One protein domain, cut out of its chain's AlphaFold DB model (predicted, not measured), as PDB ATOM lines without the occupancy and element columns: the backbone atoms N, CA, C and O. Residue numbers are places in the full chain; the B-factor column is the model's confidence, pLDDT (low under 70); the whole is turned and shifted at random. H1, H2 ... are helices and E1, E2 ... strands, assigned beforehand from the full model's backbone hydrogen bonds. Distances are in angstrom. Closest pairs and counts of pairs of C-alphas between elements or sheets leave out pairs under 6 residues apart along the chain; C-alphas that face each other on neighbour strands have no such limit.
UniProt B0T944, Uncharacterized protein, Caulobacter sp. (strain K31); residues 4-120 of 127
ATOM      1  N   PHE A   4      48.178  -7.263   5.477       92.81
ATOM      2  CA  PHE A   4      48.302  -8.050   6.704       92.81
ATOM      3  C   PHE A   4      47.141  -7.775   7.652       92.81
ATOM      4  O   PHE A   4      46.639  -6.657   7.708       92.81
ATOM      5  N   LEU A   5      46.719  -8.811   8.370       93.19
ATOM      6  CA  LEU A   5      45.747  -8.776   9.454       93.19
ATOM      7  C   LEU A   5      46.524  -9.073  10.721       93.19
ATOM      8  O   LEU A   5      47.367  -9.972  10.740       93.19
ATOM      9  N   VAL A   6      46.201  -8.358  11.782       94.38
ATOM     10  CA  VAL A   6      46.595  -8.724  13.128       94.38
ATOM     11  C   VAL A   6      45.343  -8.950  13.947       94.38
ATOM     12  O   VAL A   6      44.487  -8.075  14.016       94.38
ATOM     13  N   SER A   7      45.246 -10.116  14.575       93.06
ATOM     14  CA  SER A   7      44.273 -10.366  15.636       93.06
ATOM     15  C   SER A   7      45.009 -10.440  16.963       93.06
ATOM     16  O   SER A   7      46.028 -11.127  17.070       93.06
ATOM     17  N   TYR A   8      44.515  -9.735  17.971       92.88
ATOM     18  CA  TYR A   8      45.175  -9.579  19.262       92.88
ATOM     19  C   TYR A   8      44.197  -9.660  20.431       92.88
ATOM     20  O   TYR A   8      42.987  -9.608  20.270       92.88
ATOM     21  N   ASP A   9      44.732  -9.802  21.635       92.75
ATOM     22  CA  ASP A   9      43.969  -9.765  22.878       92.75
ATOM     23  C   ASP A   9      44.764  -8.973  23.909       92.75
ATOM     24  O   ASP A   9      45.925  -9.297  24.187       92.75
ATOM     25  N   VAL A  10      44.147  -7.930  24.452       90.69
ATOM     26  CA  VAL A  10      44.738  -7.057  25.467       90.69
ATOM     27  C   VAL A  10      43.852  -7.040  26.702       90.69
ATOM     28  O   VAL A  10      42.634  -7.120  26.609       90.69
ATOM     29  N   SER A  11      44.464  -6.954  27.883       87.75
ATOM     30  CA  SER A  11      43.730  -6.962  29.155       87.75
ATOM     31  C   SER A  11      42.894  -5.705  29.406       87.75
ATOM     32  O   SER A  11      41.956  -5.755  30.194       87.75
ATOM     33  N   ALA A  12      43.300  -4.583  28.816       85.94
ATOM     34  CA  ALA A  12      42.688  -3.264  28.919       85.94
ATOM     35  C   ALA A  12      43.251  -2.372  27.799       85.94
ATOM     36  O   ALA A  12      44.228  -2.741  27.144       85.94
ATOM     37  N   GLY A  13      42.668  -1.187  27.620       86.94
ATOM     38  CA  GLY A  13      43.193  -0.162  26.720       86.94
ATOM     39  C   GLY A  13      42.990  -0.451  25.232       86.94
ATOM     40  O   GLY A  13      43.879  -0.189  24.425       86.94
ATOM     41  N   HIS A  14      41.839  -1.033  24.874       88.25
ATOM     42  CA  HIS A  14      41.484  -1.308  23.479       88.25
ATOM     43  C   HIS A  14      41.502  -0.032  22.633       88.25
ATOM     44  O   HIS A  14      42.133  -0.024  21.581       88.25
ATOM     45  N   ASP A  15      40.913   1.054  23.129       88.06
ATOM     46  CA  ASP A  15      40.864   2.336  22.423       88.06
ATOM     47  C   ASP A  15      42.267   2.884  22.142       88.06
ATOM     48  O   ASP A  15      42.560   3.284  21.020       88.06
ATOM     49  N   GLN A  16      43.184   2.797  23.111       91.69
ATOM     50  CA  GLN A  16      44.570   3.242  22.931       91.69
ATOM     51  C   GLN A  16      45.310   2.405  21.881       91.69
ATOM     52  O   GLN A  16      46.167   2.929  21.175       91.69
ATOM     53  N   VAL A  17      44.987   1.112  21.758       92.06
ATOM     54  CA  VAL A  17      45.528   0.254  20.692       92.06
ATOM     55  C   VAL A  17      44.964   0.654  19.331       92.06
ATOM     56  O   VAL A  17      45.710   0.665  18.355       92.06
ATOM     57  N   LEU A  18      43.680   1.005  19.251       89.81
ATOM     58  CA  LEU A  18      43.044   1.433  18.003       89.81
ATOM     59  C   LEU A  18      43.581   2.797  17.537       89.81
ATOM     60  O   LEU A  18      43.945   2.935  16.368       89.81
ATOM     61  N   ASP A  19      43.720   3.755  18.455       89.62
ATOM     62  CA  ASP A  19      44.281   5.081  18.182       89.62
ATOM     63  C   ASP A  19      45.751   4.977  17.737       89.62
ATOM     64  O   ASP A  19      46.125   5.458  16.664       89.62
ATOM     65  N   ALA A  20      46.584   4.258  18.502       93.06
ATOM     66  CA  ALA A  20      47.984   4.029  18.140       93.06
ATOM     67  C   ALA A  20      48.130   3.219  16.842       93.06
ATOM     68  O   ALA A  20      49.111   3.395  16.110       93.06
ATOM     69  N   GLY A  21      47.163   2.338  16.566       93.38
ATOM     70  CA  GLY A  21      47.033   1.568  15.337       93.38
ATOM     71  C   GLY A  21      46.932   2.469  14.115       93.38
ATOM     72  O   GLY A  21      47.746   2.344  13.200       93.38
ATOM     73  N   LEU A  22      45.997   3.420  14.137       90.62
ATOM     74  CA  LEU A  22      45.769   4.352  13.032       90.62
ATOM     75  C   LEU A  22      47.032   5.144  12.669       90.62
ATOM     76  O   LEU A  22      47.374   5.259  11.489       90.62
ATOM     77  N   GLU A  23      47.756   5.645  13.670       90.12
ATOM     78  CA  GLU A  23      49.017   6.374  13.469       90.12
ATOM     79  C   GLU A  23      50.098   5.522  12.791       90.12
ATOM     80  O   GLU A  23      50.920   6.039  12.035       90.12
ATOM     81  N   ARG A  24      50.084   4.208  13.041       94.38
ATOM     82  CA  ARG A  24      51.075   3.232  12.552       94.38
ATOM     83  C   ARG A  24      50.594   2.447  11.334       94.38
ATOM     84  O   ARG A  24      51.198   1.445  10.956       94.38
ATOM     85  N   GLY A  25      49.519   2.911  10.701       92.81
ATOM     86  CA  GLY A  25      49.015   2.355   9.449       92.81
ATOM     87  C   GLY A  25      48.128   1.117   9.599       92.81
ATOM     88  O   GLY A  25      47.853   0.448   8.601       92.81
ATOM     89  N   TRP A  26      47.653   0.832  10.808       94.25
ATOM     90  CA  TRP A  26      46.668  -0.205  11.091       94.25
ATOM     91  C   TRP A  26      45.255   0.380  11.144       94.25
ATOM     92  O   TRP A  26      44.997   1.363  11.831       94.25
ATOM     93  N   LEU A  27      44.322  -0.250  10.438       91.69
ATOM     94  CA  LEU A  27      42.939   0.194  10.296       91.69
ATOM     95  C   LEU A  27      41.978  -0.871  10.832       91.69
ATOM     96  O   LEU A  27      42.211  -2.066  10.656       91.69
ATOM     97  N   TYR A  28      40.866  -0.446  11.433       88.00
ATOM     98  CA  TYR A  28      39.756  -1.327  11.825       88.00
ATOM     99  C   TYR A  28      38.609  -1.306  10.804       88.00
ATOM    100  O   TYR A  28      37.582  -1.939  11.015       88.00
ATOM    101  N   VAL A  29      38.749  -0.588   9.686       85.81
ATOM    102  CA  VAL A  29      37.755  -0.545   8.603       85.81
ATOM    103  C   VAL A  29      38.353  -1.148   7.346       85.81
ATOM    104  O   VAL A  29      39.392  -0.683   6.898       85.81
ATOM    105  N   PHE A  30      37.690  -2.132   6.746       83.69
ATOM    106  CA  PHE A  30      38.108  -2.833   5.533       83.69
ATOM    107  C   PHE A  30      37.072  -2.657   4.417       83.69
ATOM    108  O   PHE A  30      35.883  -2.849   4.648       83.69
ATOM    109  N   GLN A  31      37.495  -2.335   3.196       78.44
ATOM    110  CA  GLN A  31      36.600  -2.187   2.050       78.44
ATOM    111  C   GLN A  31      36.651  -3.424   1.159       78.44
ATOM    112  O   GLN A  31      37.719  -3.944   0.841       78.44
ATOM    113  N   ARG A  32      35.479  -3.868   0.703       74.38
ATOM    114  CA  ARG A  32      35.348  -4.857  -0.368       74.38
ATOM    115  C   ARG A  32      34.317  -4.366  -1.372       74.38
ATOM    116  O   ARG A  32      33.124  -4.297  -1.078       74.38
ATOM    117  N   GLY A  33      34.778  -4.044  -2.578       73.19
ATOM    118  CA  GLY A  33      33.920  -3.462  -3.607       73.19
ATOM    119  C   GLY A  33      33.309  -2.148  -3.122       73.19
ATOM    120  O   GLY A  33      34.033  -1.213  -2.792       73.19
ATOM    121  N   ARG A  34      31.975  -2.087  -3.055       70.94
ATOM    122  CA  ARG A  34      31.214  -0.922  -2.566       70.94
ATOM    123  C   ARG A  34      30.670  -1.112  -1.148       70.94
ATOM    124  O   ARG A  34      29.664  -0.505  -0.804       70.94
ATOM    125  N   THR A  35      31.290  -1.964  -0.339       71.81
ATOM    126  CA  THR A  35      30.878  -2.193   1.052       71.81
ATOM    127  C   THR A  35      32.066  -1.994   1.984       71.81
ATOM    128  O   THR A  35      33.164  -2.473   1.694       71.81
ATOM    129  N   LEU A  36      31.843  -1.295   3.100       76.50
ATOM    130  CA  LEU A  36      32.797  -1.199   4.197       76.50
ATOM    131  C   LEU A  36      32.410  -2.193   5.281       76.50
ATOM    132  O   LEU A  36      31.245  -2.353   5.622       76.50
ATOM    133  N   TYR A  37      33.421  -2.832   5.835       76.69
ATOM    134  CA  TYR A  37      33.315  -3.786   6.916       76.69
ATOM    135  C   TYR A  37      34.104  -3.225   8.082       76.69
ATOM    136  O   TYR A  37      35.271  -2.857   7.937       76.69
ATOM    137  N   ARG A  38      33.482  -3.171   9.251       80.06
ATOM    138  CA  ARG A  38      34.202  -2.904  10.498       80.06
ATOM    139  C   ARG A  38      34.831  -4.206  10.955       80.06
ATOM    140  O   ARG A  38      34.132  -5.199  11.034       80.06
ATOM    141  N   LEU A  39      36.125  -4.252  11.217       82.75
ATOM    142  CA  LEU A  39      36.762  -5.419  11.816       82.75
ATOM    143  C   LEU A  39      36.376  -5.514  13.301       82.75
ATOM    144  O   LEU A  39      36.043  -4.496  13.908       82.75
ATOM    145  N   PRO A  40      36.420  -6.714  13.905       78.62
ATOM    146  CA  PRO A  40      36.295  -6.848  15.354       78.62
ATOM    147  C   PRO A  40      37.297  -5.949  16.095       78.62
ATOM    148  O   PRO A  40      38.416  -5.776  15.623       78.62
ATOM    149  N   ASN A  41      36.954  -5.464  17.293       74.62
ATOM    150  CA  ASN A  41      37.757  -4.519  18.105       74.62
ATOM    151  C   ASN A  41      39.145  -5.058  18.530       74.62
ATOM    152  O   ASN A  41      39.950  -4.375  19.161       74.62
ATOM    153  N   THR A  42      39.399  -6.325  18.228       86.88
ATOM    154  CA  THR A  42      40.627  -7.083  18.466       86.88
ATOM    155  C   THR A  42      41.357  -7.417  17.170       86.88
ATOM    156  O   THR A  42      42.236  -8.273  17.158       86.88
ATOM    157  N   THR A  43      40.950  -6.828  16.048       89.69
ATOM    158  CA  THR A  43      41.480  -7.130  14.726       89.69
ATOM    159  C   THR A  43      41.707  -5.852  13.934       89.69
ATOM    160  O   THR A  43      40.816  -5.024  13.784       89.69
ATOM    161  N   LEU A  44      42.910  -5.717  13.391       92.50
ATOM    162  CA  LEU A  44      43.309  -4.605  12.541       92.50
ATOM    163  C   LEU A  44      43.905  -5.142  11.250       92.50
ATOM    164  O   LEU A  44      44.439  -6.250  11.221       92.50
ATOM    165  N   TRP A  45      43.867  -4.350  10.188       93.19
ATOM    166  CA  TRP A  45      44.566  -4.668   8.950       93.19
ATOM    167  C   TRP A  45      45.393  -3.485   8.459       93.19
ATOM    168  O   TRP A  45      45.112  -2.334   8.781       93.19
ATOM    169  N   GLY A  46      46.426  -3.766   7.679       93.00
ATOM    170  CA  GLY A  46      47.278  -2.738   7.106       93.00
ATOM    171  C   GLY A  46      48.045  -3.233   5.893       93.00
ATOM    172  O   GLY A  46      47.960  -4.403   5.502       93.00
ATOM    173  N   VAL A  47      48.790  -2.320   5.283       93.19
ATOM    174  CA  VAL A  47      49.602  -2.577   4.096       93.19
ATOM    175  C   VAL A  47      51.067  -2.384   4.466       93.19
ATOM    176  O   VAL A  47      51.478  -1.288   4.832       93.19
ATOM    177  N   PHE A  48      51.855  -3.454   4.359       93.50
ATOM    178  CA  PHE A  48      53.261  -3.465   4.769       93.50
ATOM    179  C   PHE A  48      54.120  -4.167   3.718       93.50
ATOM    180  O   PHE A  48      53.629  -4.974   2.929       93.50
ATOM    181  N   SER A  49      55.419  -3.867   3.690       94.38
ATOM    182  CA  SER A  49      56.352  -4.459   2.719       94.38
ATOM    183  C   SER A  49      56.645  -5.940   2.989       94.38
ATOM    184  O   SER A  49      56.896  -6.685   2.043       94.38
ATOM    185  N   SER A  50      56.583  -6.383   4.249       95.06
ATOM    186  CA  SER A  50      56.782  -7.776   4.657       95.06
ATOM    187  C   SER A  50      56.033  -8.099   5.955       95.06
ATOM    188  O   SER A  50      55.573  -7.203   6.666       95.06
ATOM    189  N   GLY A  51      55.931  -9.393   6.280       94.12
ATOM    190  CA  GLY A  51      55.337  -9.842   7.542       94.12
ATOM    191  C   GLY A  51      56.139  -9.399   8.767       94.12
ATOM    192  O   GLY A  51      55.549  -9.063   9.785       94.12
ATOM    193  N   GLU A  52      57.466  -9.320   8.653       95.88
ATOM    194  CA  GLU A  52      58.338  -8.806   9.718       95.88
ATOM    195  C   GLU A  52      58.054  -7.329  10.006       95.88
ATOM    196  O   GLU A  52      57.903  -6.945  11.163       95.88
ATOM    197  N   VAL A  53      57.889  -6.516   8.956       96.25
ATOM    198  CA  VAL A  53      57.531  -5.096   9.097       96.25
ATOM    199  C   VAL A  53      56.148  -4.944   9.727       96.25
ATOM    200  O   VAL A  53      55.972  -4.093  10.593       96.25
ATOM    201  N   ALA A  54      55.185  -5.793   9.362       96.25
ATOM    202  CA  ALA A  54      53.876  -5.803  10.011       96.25
ATOM    203  C   ALA A  54      53.983  -6.166  11.508       96.25
ATOM    204  O   ALA A  54      53.411  -5.486  12.356       96.25
ATOM    205  N   VAL A  55      54.755  -7.194  11.872       96.31
ATOM    206  CA  VAL A  55      54.962  -7.560  13.285       96.31
ATOM    207  C   VAL A  55      55.580  -6.406  14.075       96.31
ATOM    208  O   VAL A  55      55.065  -6.069  15.141       96.31
ATOM    209  N   LEU A  56      56.632  -5.773  13.549       96.56
ATOM    210  CA  LEU A  56      57.277  -4.626  14.191       96.56
ATOM    211  C   LEU A  56      56.312  -3.445  14.338       96.56
ATOM    212  O   LEU A  56      56.170  -2.908  15.435       96.56
ATOM    213  N   ALA A  57      55.567  -3.109  13.281       96.62
ATOM    214  CA  ALA A  57      54.567  -2.047  13.327       96.62
ATOM    215  C   ALA A  57      53.514  -2.307  14.417       96.62
ATOM    216  O   ALA A  57      53.127  -1.390  15.136       96.62
ATOM    217  N   PHE A  58      53.057  -3.553  14.589       96.88
ATOM    218  CA  PHE A  58      52.108  -3.882  15.655       96.88
ATOM    219  C   PHE A  58      52.739  -3.838  17.059       96.88
ATOM    220  O   PHE A  58      52.092  -3.421  18.019       96.88
ATOM    221  N   GLN A  59      54.009  -4.213  17.211       95.75
ATOM    222  CA  GLN A  59      54.712  -4.057  18.489       95.75
ATOM    223  C   GLN A  59      54.823  -2.581  18.896       95.75
ATOM    224  O   GLN A  59      54.610  -2.247  20.064       95.75
ATOM    225  N   GLU A  60      55.081  -1.692  17.936       96.56
ATOM    226  CA  GLU A  60      55.089  -0.245  18.159       96.56
ATOM    227  C   GLU A  60      53.712   0.286  18.570       96.56
ATOM    228  O   GLU A  60      53.637   1.161  19.435       96.56
ATOM    229  N   VAL A  61      52.623  -0.265  18.015       96.19
ATOM    230  CA  VAL A  61      51.249   0.053  18.447       96.19
ATOM    231  C   VAL A  61      51.072  -0.266  19.926       96.19
ATOM    232  O   VAL A  61      50.627   0.584  20.692       96.19
ATOM    233  N   VAL A  62      51.460  -1.469  20.358       94.50
ATOM    234  CA  VAL A  62      51.307  -1.897  21.758       94.50
ATOM    235  C   VAL A  62      52.169  -1.052  22.700       94.50
ATOM    236  O   VAL A  62      51.725  -0.705  23.796       94.50
ATOM    237  N   ALA A  63      53.389  -0.697  22.290       93.88
ATOM    238  CA  ALA A  63      54.267   0.174  23.070       93.88
ATOM    239  C   ALA A  63      53.679   1.586  23.234       93.88
ATOM    240  O   ALA A  63      53.656   2.123  24.343       93.88
ATOM    241  N   ALA A  64      53.146   2.162  22.156       94.75
ATOM    242  CA  ALA A  64      52.509   3.472  22.186       94.75
ATOM    243  C   ALA A  64      51.215   3.464  23.007       94.75
ATOM    244  O   ALA A  64      51.015   4.339  23.847       94.75
ATOM    245  N   ALA A  65      50.390   2.426  22.853       93.56
ATOM    246  CA  ALA A  65      49.168   2.251  23.628       93.56
ATOM    247  C   ALA A  65      49.453   2.141  25.135       93.56
ATOM    248  O   ALA A  65      48.768   2.767  25.940       93.56
ATOM    249  N   ARG A  66      50.508   1.411  25.530       92.94
ATOM    250  CA  ARG A  66      50.983   1.355  26.928       92.94
ATOM    251  C   ARG A  66      51.364   2.728  27.462       92.94
ATOM    252  O   ARG A  66      50.989   3.069  28.580       92.94
ATOM    253  N   SER A  67      52.105   3.498  26.666       92.94
ATOM    254  CA  SER A  67      52.513   4.851  27.044       92.94
ATOM    255  C   SER A  67      51.310   5.782  27.207       92.94
ATOM    256  O   SER A  67      51.291   6.579  28.139       92.94
ATOM    257  N   ALA A  68      50.311   5.676  26.327       92.25
ATOM    258  CA  ALA A  68      49.119   6.518  26.350       92.25
ATOM    259  C   ALA A  68      48.144   6.153  27.480       92.25
ATOM    260  O   ALA A  68      47.544   7.038  28.081       92.25
ATOM    261  N   LEU A  69      47.990   4.860  27.787       91.56
ATOM    262  CA  LEU A  69      47.056   4.391  28.814       91.56
ATOM    263  C   LEU A  69      47.468   4.826  30.230       91.56
ATOM    264  O   LEU A  69      46.612   4.985  31.095       91.56
ATOM    265  N   GLY A  70      48.771   4.964  30.500       88.75
ATOM    266  CA  GLY A  70      49.277   5.288  31.841       88.75
ATOM    267  C   GLY A  70      49.028   4.195  32.895       88.75
ATOM    268  O   GLY A  70      49.253   4.422  34.082       88.75
ATOM    269  N   ALA A  71      48.581   3.006  32.477       84.69
ATOM    270  CA  ALA A  71      48.304   1.841  33.316       84.69
ATOM    271  C   ALA A  71      48.801   0.545  32.636       84.69
ATOM    272  O   ALA A  71      49.106   0.553  31.438       84.69
ATOM    273  N   PRO A  72      48.897  -0.588  33.362       84.31
ATOM    274  CA  PRO A  72      49.371  -1.841  32.782       84.31
ATOM    275  C   PRO A  72      48.462  -2.347  31.648       84.31
ATOM    276  O   PRO A  72      47.325  -2.755  31.877       84.31
ATOM    277  N   LEU A  73      49.001  -2.384  30.426       89.94
ATOM    278  CA  LEU A  73      48.397  -3.059  29.275       89.94
ATOM    279  C   LEU A  73      49.169  -4.347  28.974       89.94
ATOM    280  O   LEU A  73      50.332  -4.328  28.544       89.94
ATOM    281  N   THR A  74      48.505  -5.484  29.169       90.69
ATOM    282  CA  THR A  74      49.067  -6.810  28.894       90.69
ATOM    283  C   THR A  74      48.533  -7.330  27.570       90.69
ATOM    284  O   THR A  74      47.340  -7.602  27.451       90.69
ATOM    285  N   LEU A  75      49.426  -7.514  26.595       92.12
ATOM    286  CA  LEU A  75      49.139  -8.259  25.373       92.12
ATOM    287  C   LEU A  75      49.194  -9.755  25.700       92.12
ATOM    288  O   LEU A  75      50.258 -10.274  26.031       92.12
ATOM    289  N   ARG A  76      48.048 -10.433  25.644       91.25
ATOM    290  CA  ARG A  76      47.925 -11.863  25.975       91.25
ATOM    291  C   ARG A  76      48.288 -12.751  24.795       91.25
ATOM    292  O   ARG A  76      48.971 -13.755  24.957       91.25
ATOM    293  N   LYS A  77      47.812 -12.380  23.608       90.56
ATOM    294  CA  LYS A  77      48.077 -13.073  22.346       90.56
ATOM    295  C   LYS A  77      48.022 -12.081  21.194       90.56
ATOM    296  O   LYS A  77      47.268 -11.112  21.242       90.56
ATOM    297  N   SER A  78      48.793 -12.362  20.154       93.69
ATOM    298  CA  SER A  78      48.705 -11.683  18.865       93.69
ATOM    299  C   SER A  78      49.137 -12.622  17.752       93.69
ATOM    300  O   SER A  78      50.108 -13.357  17.919       93.69
ATOM    301  N   ALA A  79      48.457 -12.563  16.615       94.00
ATOM    302  CA  ALA A  79      48.840 -13.272  15.405       94.00
ATOM    303  C   ALA A  79      48.775 -12.303  14.228       94.00
ATOM    304  O   ALA A  79      47.726 -11.707  13.988       94.00
ATOM    305  N   VAL A  80      49.892 -12.159  13.513       93.88
ATOM    306  CA  VAL A  80      49.965 -11.401  12.260       93.88
ATOM    307  C   VAL A  80      49.936 -12.391  11.106       93.88
ATOM    308  O   VAL A  80      50.706 -13.350  11.082       93.88
ATOM    309  N   MET A  81      49.043 -12.168  10.150       92.56
ATOM    310  CA  MET A  81      48.826 -13.052   9.011       92.56
ATOM    311  C   MET A  81      48.745 -12.232   7.729       92.56
ATOM    312  O   MET A  81      48.143 -11.161   7.708       92.56
ATOM    313  N   ALA A  82      49.322 -12.739   6.641       90.94
ATOM    314  CA  ALA A  82      49.095 -12.158   5.323       90.94
ATOM    315  C   ALA A  82      47.634 -12.398   4.900       90.94
ATOM    316  O   ALA A  82      47.138 -13.521   5.008       90.94
ATOM    317  N   LEU A  83      46.946 -11.365   4.403       84.12
ATOM    318  CA  LEU A  83      45.629 -11.542   3.792       84.12
ATOM    319  C   LEU A  83      45.818 -12.146   2.406       84.12
ATOM    320  O   LEU A  83      46.558 -11.574   1.596       84.12
ATOM    321  N   PRO A  84      45.104 -13.230   2.079       75.00
ATOM    322  CA  PRO A  84      45.006 -13.662   0.699       75.00
ATOM    323  C   PRO A  84      44.297 -12.587  -0.152       75.00
ATOM    324  O   PRO A  84      43.544 -11.769   0.378       75.00
ATOM    325  N   PRO A  85      44.481 -12.590  -1.485       64.69
ATOM    326  CA  PRO A  85      43.827 -11.631  -2.382       64.69
ATOM    327  C   PRO A  85      42.295 -11.655  -2.303       64.69
ATOM    328  O   PRO A  85      41.640 -10.643  -2.540       64.69
ATOM    329  N   VAL A  86      41.721 -12.810  -1.956       59.91
ATOM    330  CA  VAL A  86      40.285 -12.992  -1.736       59.91
ATOM    331  C   VAL A  86      40.072 -13.302  -0.261       59.91
ATOM    332  O   VAL A  86      40.419 -14.387   0.198       59.91
ATOM    333  N   VAL A  87      39.502 -12.353   0.484       62.25
ATOM    334  CA  VAL A  87      39.155 -12.552   1.896       62.25
ATOM    335  C   VAL A  87      37.645 -12.504   2.072       62.25
ATOM    336  O   VAL A  87      36.978 -11.551   1.663       62.25
ATOM    337  N   HIS A  88      37.110 -13.534   2.720       57.81
ATOM    338  CA  HIS A  88      35.748 -13.543   3.231       57.81
ATOM    339  C   HIS A  88      35.771 -13.047   4.679       57.81
ATOM    340  O   HIS A  88      35.849 -13.839   5.613       57.81
ATOM    341  N   LEU A  89      35.745 -11.726   4.864       60.66
ATOM    342  CA  LEU A  89      35.508 -11.129   6.178       60.66
ATOM    343  C   LEU A  89      33.999 -11.012   6.379       60.66
ATOM    344  O   LEU A  89      33.328 -10.252   5.683       60.66
ATOM    345  N   THR A  90      33.458 -11.798   7.305       54.84
ATOM    346  CA  THR A  90      32.086 -11.642   7.789       54.84
ATOM    347  C   THR A  90      32.137 -10.743   9.011       54.84
ATOM    348  O   THR A  90      32.449 -11.198  10.109       54.84
ATOM    349  N   SER A  91      31.895  -9.457   8.816       60.41
ATOM    350  CA  SER A  91      31.727  -8.523   9.923       60.41
ATOM    351  C   SER A  91      30.628  -7.521   9.598       60.41
ATOM    352  O   SER A  91      30.096  -7.546   8.489       60.41
ATOM    353  N   ASP A  92      30.268  -6.694  10.575       58.16
ATOM    354  CA  ASP A  92      29.176  -5.729  10.504       58.16
ATOM    355  C   ASP A  92      29.201  -4.918   9.190       58.16
ATOM    356  O   ASP A  92      30.172  -4.220   8.883       58.16
ATOM    357  N   VAL A  93      28.117  -5.068   8.417       61.38
ATOM    358  CA  VAL A  93      27.857  -4.449   7.104       61.38
ATOM    359  C   VAL A  93      26.940  -3.230   7.198       61.38
ATOM    360  O   VAL A  93      26.552  -2.677   6.170       61.38
ATOM    361  N   SER A  94      26.557  -2.810   8.408       60.56
ATOM    362  CA  SER A  94      25.655  -1.671   8.622       60.56
ATOM    363  C   SER A  94      26.199  -0.356   8.051       60.56
ATOM    364  O   SER A  94      25.425   0.565   7.796       60.56
ATOM    365  N   LYS A  95      27.513  -0.275   7.797       59.88
ATOM    366  CA  LYS A  95      28.161   0.878   7.178       59.88
ATOM    367  C   LYS A  95      28.373   0.663   5.678       59.88
ATOM    368  O   LYS A  95      29.222  -0.116   5.247       59.88
ATOM    369  N   THR A  96      27.655   1.423   4.863       63.44
ATOM    370  CA  THR A  96      27.990   1.583   3.445       63.44
ATOM    371  C   THR A  96      29.099   2.634   3.285       63.44
ATOM    372  O   THR A  96      29.174   3.577   4.076       63.44
ATOM    373  N   PRO A  97      29.996   2.499   2.293       61.41
ATOM    374  CA  PRO A  97      30.889   3.580   1.924       61.41
ATOM    375  C   PRO A  97      30.059   4.768   1.445       61.41
ATOM    376  O   PRO A  97      29.235   4.650   0.537       61.41
ATOM    377  N   ASP A  98      30.284   5.906   2.084       63.97
ATOM    378  CA  ASP A  98      29.768   7.195   1.649       63.97
ATOM    379  C   ASP A  98      30.481   7.617   0.348       63.97
ATOM    380  O   ASP A  98      31.718   7.683   0.324       63.97
ATOM    381  N   PRO A  99      29.736   7.917  -0.731       65.50
ATOM    382  CA  PRO A  99      30.297   8.393  -1.990       65.50
ATOM    383  C   PRO A  99      31.185   9.633  -1.885       65.50
ATOM    384  O   PRO A  99      32.047   9.801  -2.741       65.50
ATOM    385  N   LEU A 100      31.014  10.472  -0.860       62.16
ATOM    386  CA  LEU A 100      31.872  11.637  -0.622       62.16
ATOM    387  C   LEU A 100      33.313  11.245  -0.270       62.16
ATOM    388  O   LEU A 100      34.243  11.989  -0.573       62.16
ATOM    389  N   TRP A 101      33.500  10.074   0.344       61.66
ATOM    390  CA  TRP A 101      34.808   9.555   0.761       61.66
ATOM    391  C   TRP A 101      35.322   8.451  -0.168       61.66
ATOM    392  O   TRP A 101      36.470   8.024  -0.041       61.66
ATOM    393  N   MET A 102      34.500   8.011  -1.126       62.50
ATOM    394  CA  MET A 102      34.953   7.202  -2.250       62.50
ATOM    395  C   MET A 102      35.721   8.104  -3.210       62.50
ATOM    396  O   MET A 102      35.137   8.802  -4.035       62.50
ATOM    397  N   LEU A 103      37.047   8.093  -3.099       57.06
ATOM    398  CA  LEU A 103      37.907   8.816  -4.023       57.06
ATOM    399  C   LEU A 103      37.650   8.282  -5.449       57.06
ATOM    400  O   LEU A 103      37.887   7.100  -5.702       57.06
ATOM    401  N   PRO A 104      37.168   9.111  -6.397       52.19
ATOM    402  CA  PRO A 104      36.775   8.655  -7.735       52.19
ATOM    403  C   PRO A 104      37.952   8.135  -8.580       52.19
ATOM    404  O   PRO A 104      37.738   7.610  -9.672       52.19
ATOM    405  N   SER A 105      39.187   8.285  -8.093       50.09
ATOM    406  CA  SER A 105      40.413   8.066  -8.861       50.09
ATOM    407  C   SER A 105      41.635   7.654  -8.024       50.09
ATOM    408  O   SER A 105      42.755   7.793  -8.508       50.09
ATOM    409  N   GLU A 106      41.464   7.147  -6.798       48.25
ATOM    410  CA  GLU A 106      42.593   6.658  -5.980       48.25
ATOM    411  C   GLU A 106      42.718   5.127  -5.952       48.25
ATOM    412  O   GLU A 106      41.734   4.416  -6.169       48.25
ATOM    413  N   PRO A 107      43.946   4.599  -5.766       51.19
ATOM    414  CA  PRO A 107      44.392   3.375  -6.426       51.19
ATOM    415  C   PRO A 107      44.200   2.098  -5.599       51.19
ATOM    416  O   PRO A 107      44.472   1.007  -6.106       51.19
ATOM    417  N   ASP A 108      43.764   2.192  -4.340       66.50
ATOM    418  CA  ASP A 108      43.623   1.032  -3.464       66.50
ATOM    419  C   ASP A 108      42.589   1.206  -2.338       66.50
ATOM    420  O   ASP A 108      42.315   2.299  -1.849       66.50
ATOM    421  N   ASP A 109      42.023   0.077  -1.897       77.44
ATOM    422  CA  ASP A 109      41.045  -0.007  -0.799       77.44
ATOM    423  C   ASP A 109      41.555   0.623   0.518       77.44
ATOM    424  O   ASP A 109      40.767   0.982   1.388       77.44
ATOM    425  N   TYR A 110      42.875   0.744   0.697       85.31
ATOM    426  CA  TYR A 110      43.492   1.169   1.955       85.31
ATOM    427  C   TYR A 110      43.321   2.667   2.212       85.31
ATOM    428  O   TYR A 110      42.937   3.065   3.314       85.31
ATOM    429  N   SER A 111      43.562   3.496   1.197       83.44
ATOM    430  CA  SER A 111      43.465   4.956   1.320       83.44
ATOM    431  C   SER A 111      42.027   5.402   1.607       83.44
ATOM    432  O   SER A 111      41.787   6.201   2.517       83.44
ATOM    433  N   THR A 112      41.054   4.784   0.931       81.81
ATOM    434  CA  THR A 112      39.620   4.993   1.186       81.81
ATOM    435  C   THR A 112      39.236   4.578   2.609       81.81
ATOM    436  O   THR A 112      38.610   5.351   3.338       81.81
ATOM    437  N   CYS A 113      39.671   3.399   3.065       85.88
ATOM    438  CA  CYS A 113      39.444   2.946   4.441       85.88
ATOM    439  C   CYS A 113      40.029   3.892   5.492       85.88
ATOM    440  O   CYS A 113      39.376   4.163   6.501       85.88
ATOM    441  N   ARG A 114      41.237   4.416   5.256       87.44
ATOM    442  CA  ARG A 114      41.888   5.359   6.170       87.44
ATOM    443  C   ARG A 114      41.085   6.650   6.308       87.44
ATOM    444  O   ARG A 114      40.872   7.100   7.432       87.44
ATOM    445  N   LEU A 115      40.602   7.217   5.200       84.06
ATOM    446  CA  LEU A 115      39.723   8.391   5.232       84.06
ATOM    447  C   LEU A 115      38.429   8.091   5.991       84.06
ATOM    448  O   LEU A 115      38.063   8.833   6.898       84.06
ATOM    449  N   HIS A 116      37.777   6.965   5.697       80.88
ATOM    450  CA  HIS A 116      36.555   6.575   6.402       80.88
ATOM    451  C   HIS A 116      36.736   6.416   7.911       80.88
ATOM    452  O   HIS A 116      35.782   6.662   8.642       80.88
ATOM    453  N   GLN A 117      37.903   5.966   8.371       84.38
ATOM    454  CA  GLN A 117      38.207   5.843   9.794       84.38
ATOM    455  C   GLN A 117      38.476   7.211  10.441       84.38
ATOM    456  O   GLN A 117      37.990   7.466  11.537       84.38
ATOM    457  N   LEU A 118      39.191   8.112   9.753       83.12
ATOM    458  CA  LEU A 118      39.456   9.478  10.232       83.12
ATOM    459  C   LEU A 118      38.178  10.316  10.391       83.12
ATOM    460  O   LEU A 118      38.104  11.145  11.295       83.12
ATOM    461  N   PHE A 119      37.183  10.096   9.527       77.56
ATOM    462  CA  PHE A 119      35.923  10.849   9.515       77.56
ATOM    463  C   PHE A 119      34.738  10.122  10.187       77.56
ATOM    464  O   PHE A 119      33.646  10.679  10.233       77.56
ATOM    465  N   ASP A 120      34.932   8.908  10.722       70.12
ATOM    466  CA  ASP A 120      33.936   8.170  11.531       70.12
ATOM    467  C   ASP A 120      34.631   7.371  12.663       70.12
ATOM    468  O   ASP A 120      34.789   6.142  12.567       70.12
TER     469      ASP A 120
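This is residues 4 to 120 of the 127 residues of an uncharacterized protein of Caulobacter sp. (strain K31) (UniProt B0T944). The model is elongated: at its larger end H2 covers one face of the twisted sheet E4, E1, E5, with H1 packed on H2; at the smaller end H3 packs on the hairpin of E2 and E3. Residues 83 to 108, with no named element, loop round the hairpin to H3. The printed part has 117 residues, with three named helices and five named strands in the order E1, H1, E2, E3, E4, H2, E5, H3; both sheets are antiparallel and the class is mixed. It is compact, with a radius of gyration of the C-alphas of 14.2 A, and spans 42 by 27 by 24 A.

E1, residues 4 to 10, is the inner strand between E4, residues 43 to 47, and E5, residues 75 to 82. N 5 and O 81 of E1 and E5 are 2.8 A apart, and N 6 and O 44 of E1 and E4 2.8 A, both within hydrogen-bond range. H1, residues 14 to 23, touches H2, residues 51 to 69, at a steep tilt of 56 degrees, opposite ways; the closest C-alphas, Gln 16 and Ala 65, are 4.8 A apart. H1 and H2 on one face of the sheet make two layers; H2 has a height over the sheet of 8.6 A. E4, H2 and E5 form a split strand-helix-strand unit, two strands that run the same way in one sheet with a helix between them along the chain; E1 lies between E4 and E5 in the sheet, and the crossover is right-handed. E2, residues 29 to 32, and E3, residues 35 to 38, form a hairpin, with N 30 and O 37 2.8 A apart. The closest C-alphas of E2 and H3, residues 109 to 118, are Val 29 and Cys 113, 5.7 A. H2 and H3 are apart. In H1, H2 and H3 every O i to N i+4 pair is within hydrogen-bond range.

E1 begins at C-alpha 4 (48.302, -8.050, 6.704) and measures 19.1 A, H1 14.7 A, E2 10.2 A, E3 10.0 A, E4 14.1 A, H2 26.9 A and E5 20.4 A. H3, 14.6 A, ends at C-alpha 118 (39.456, 9.478, 10.232).

The farthest C-alphas, Pro 72 and Ser 105, are 43.7 A apart. The printed part has no cut. The link from E5 to H3 is long, 26 residues; the others are tight. Residues 85 to 108 have pLDDT under 70.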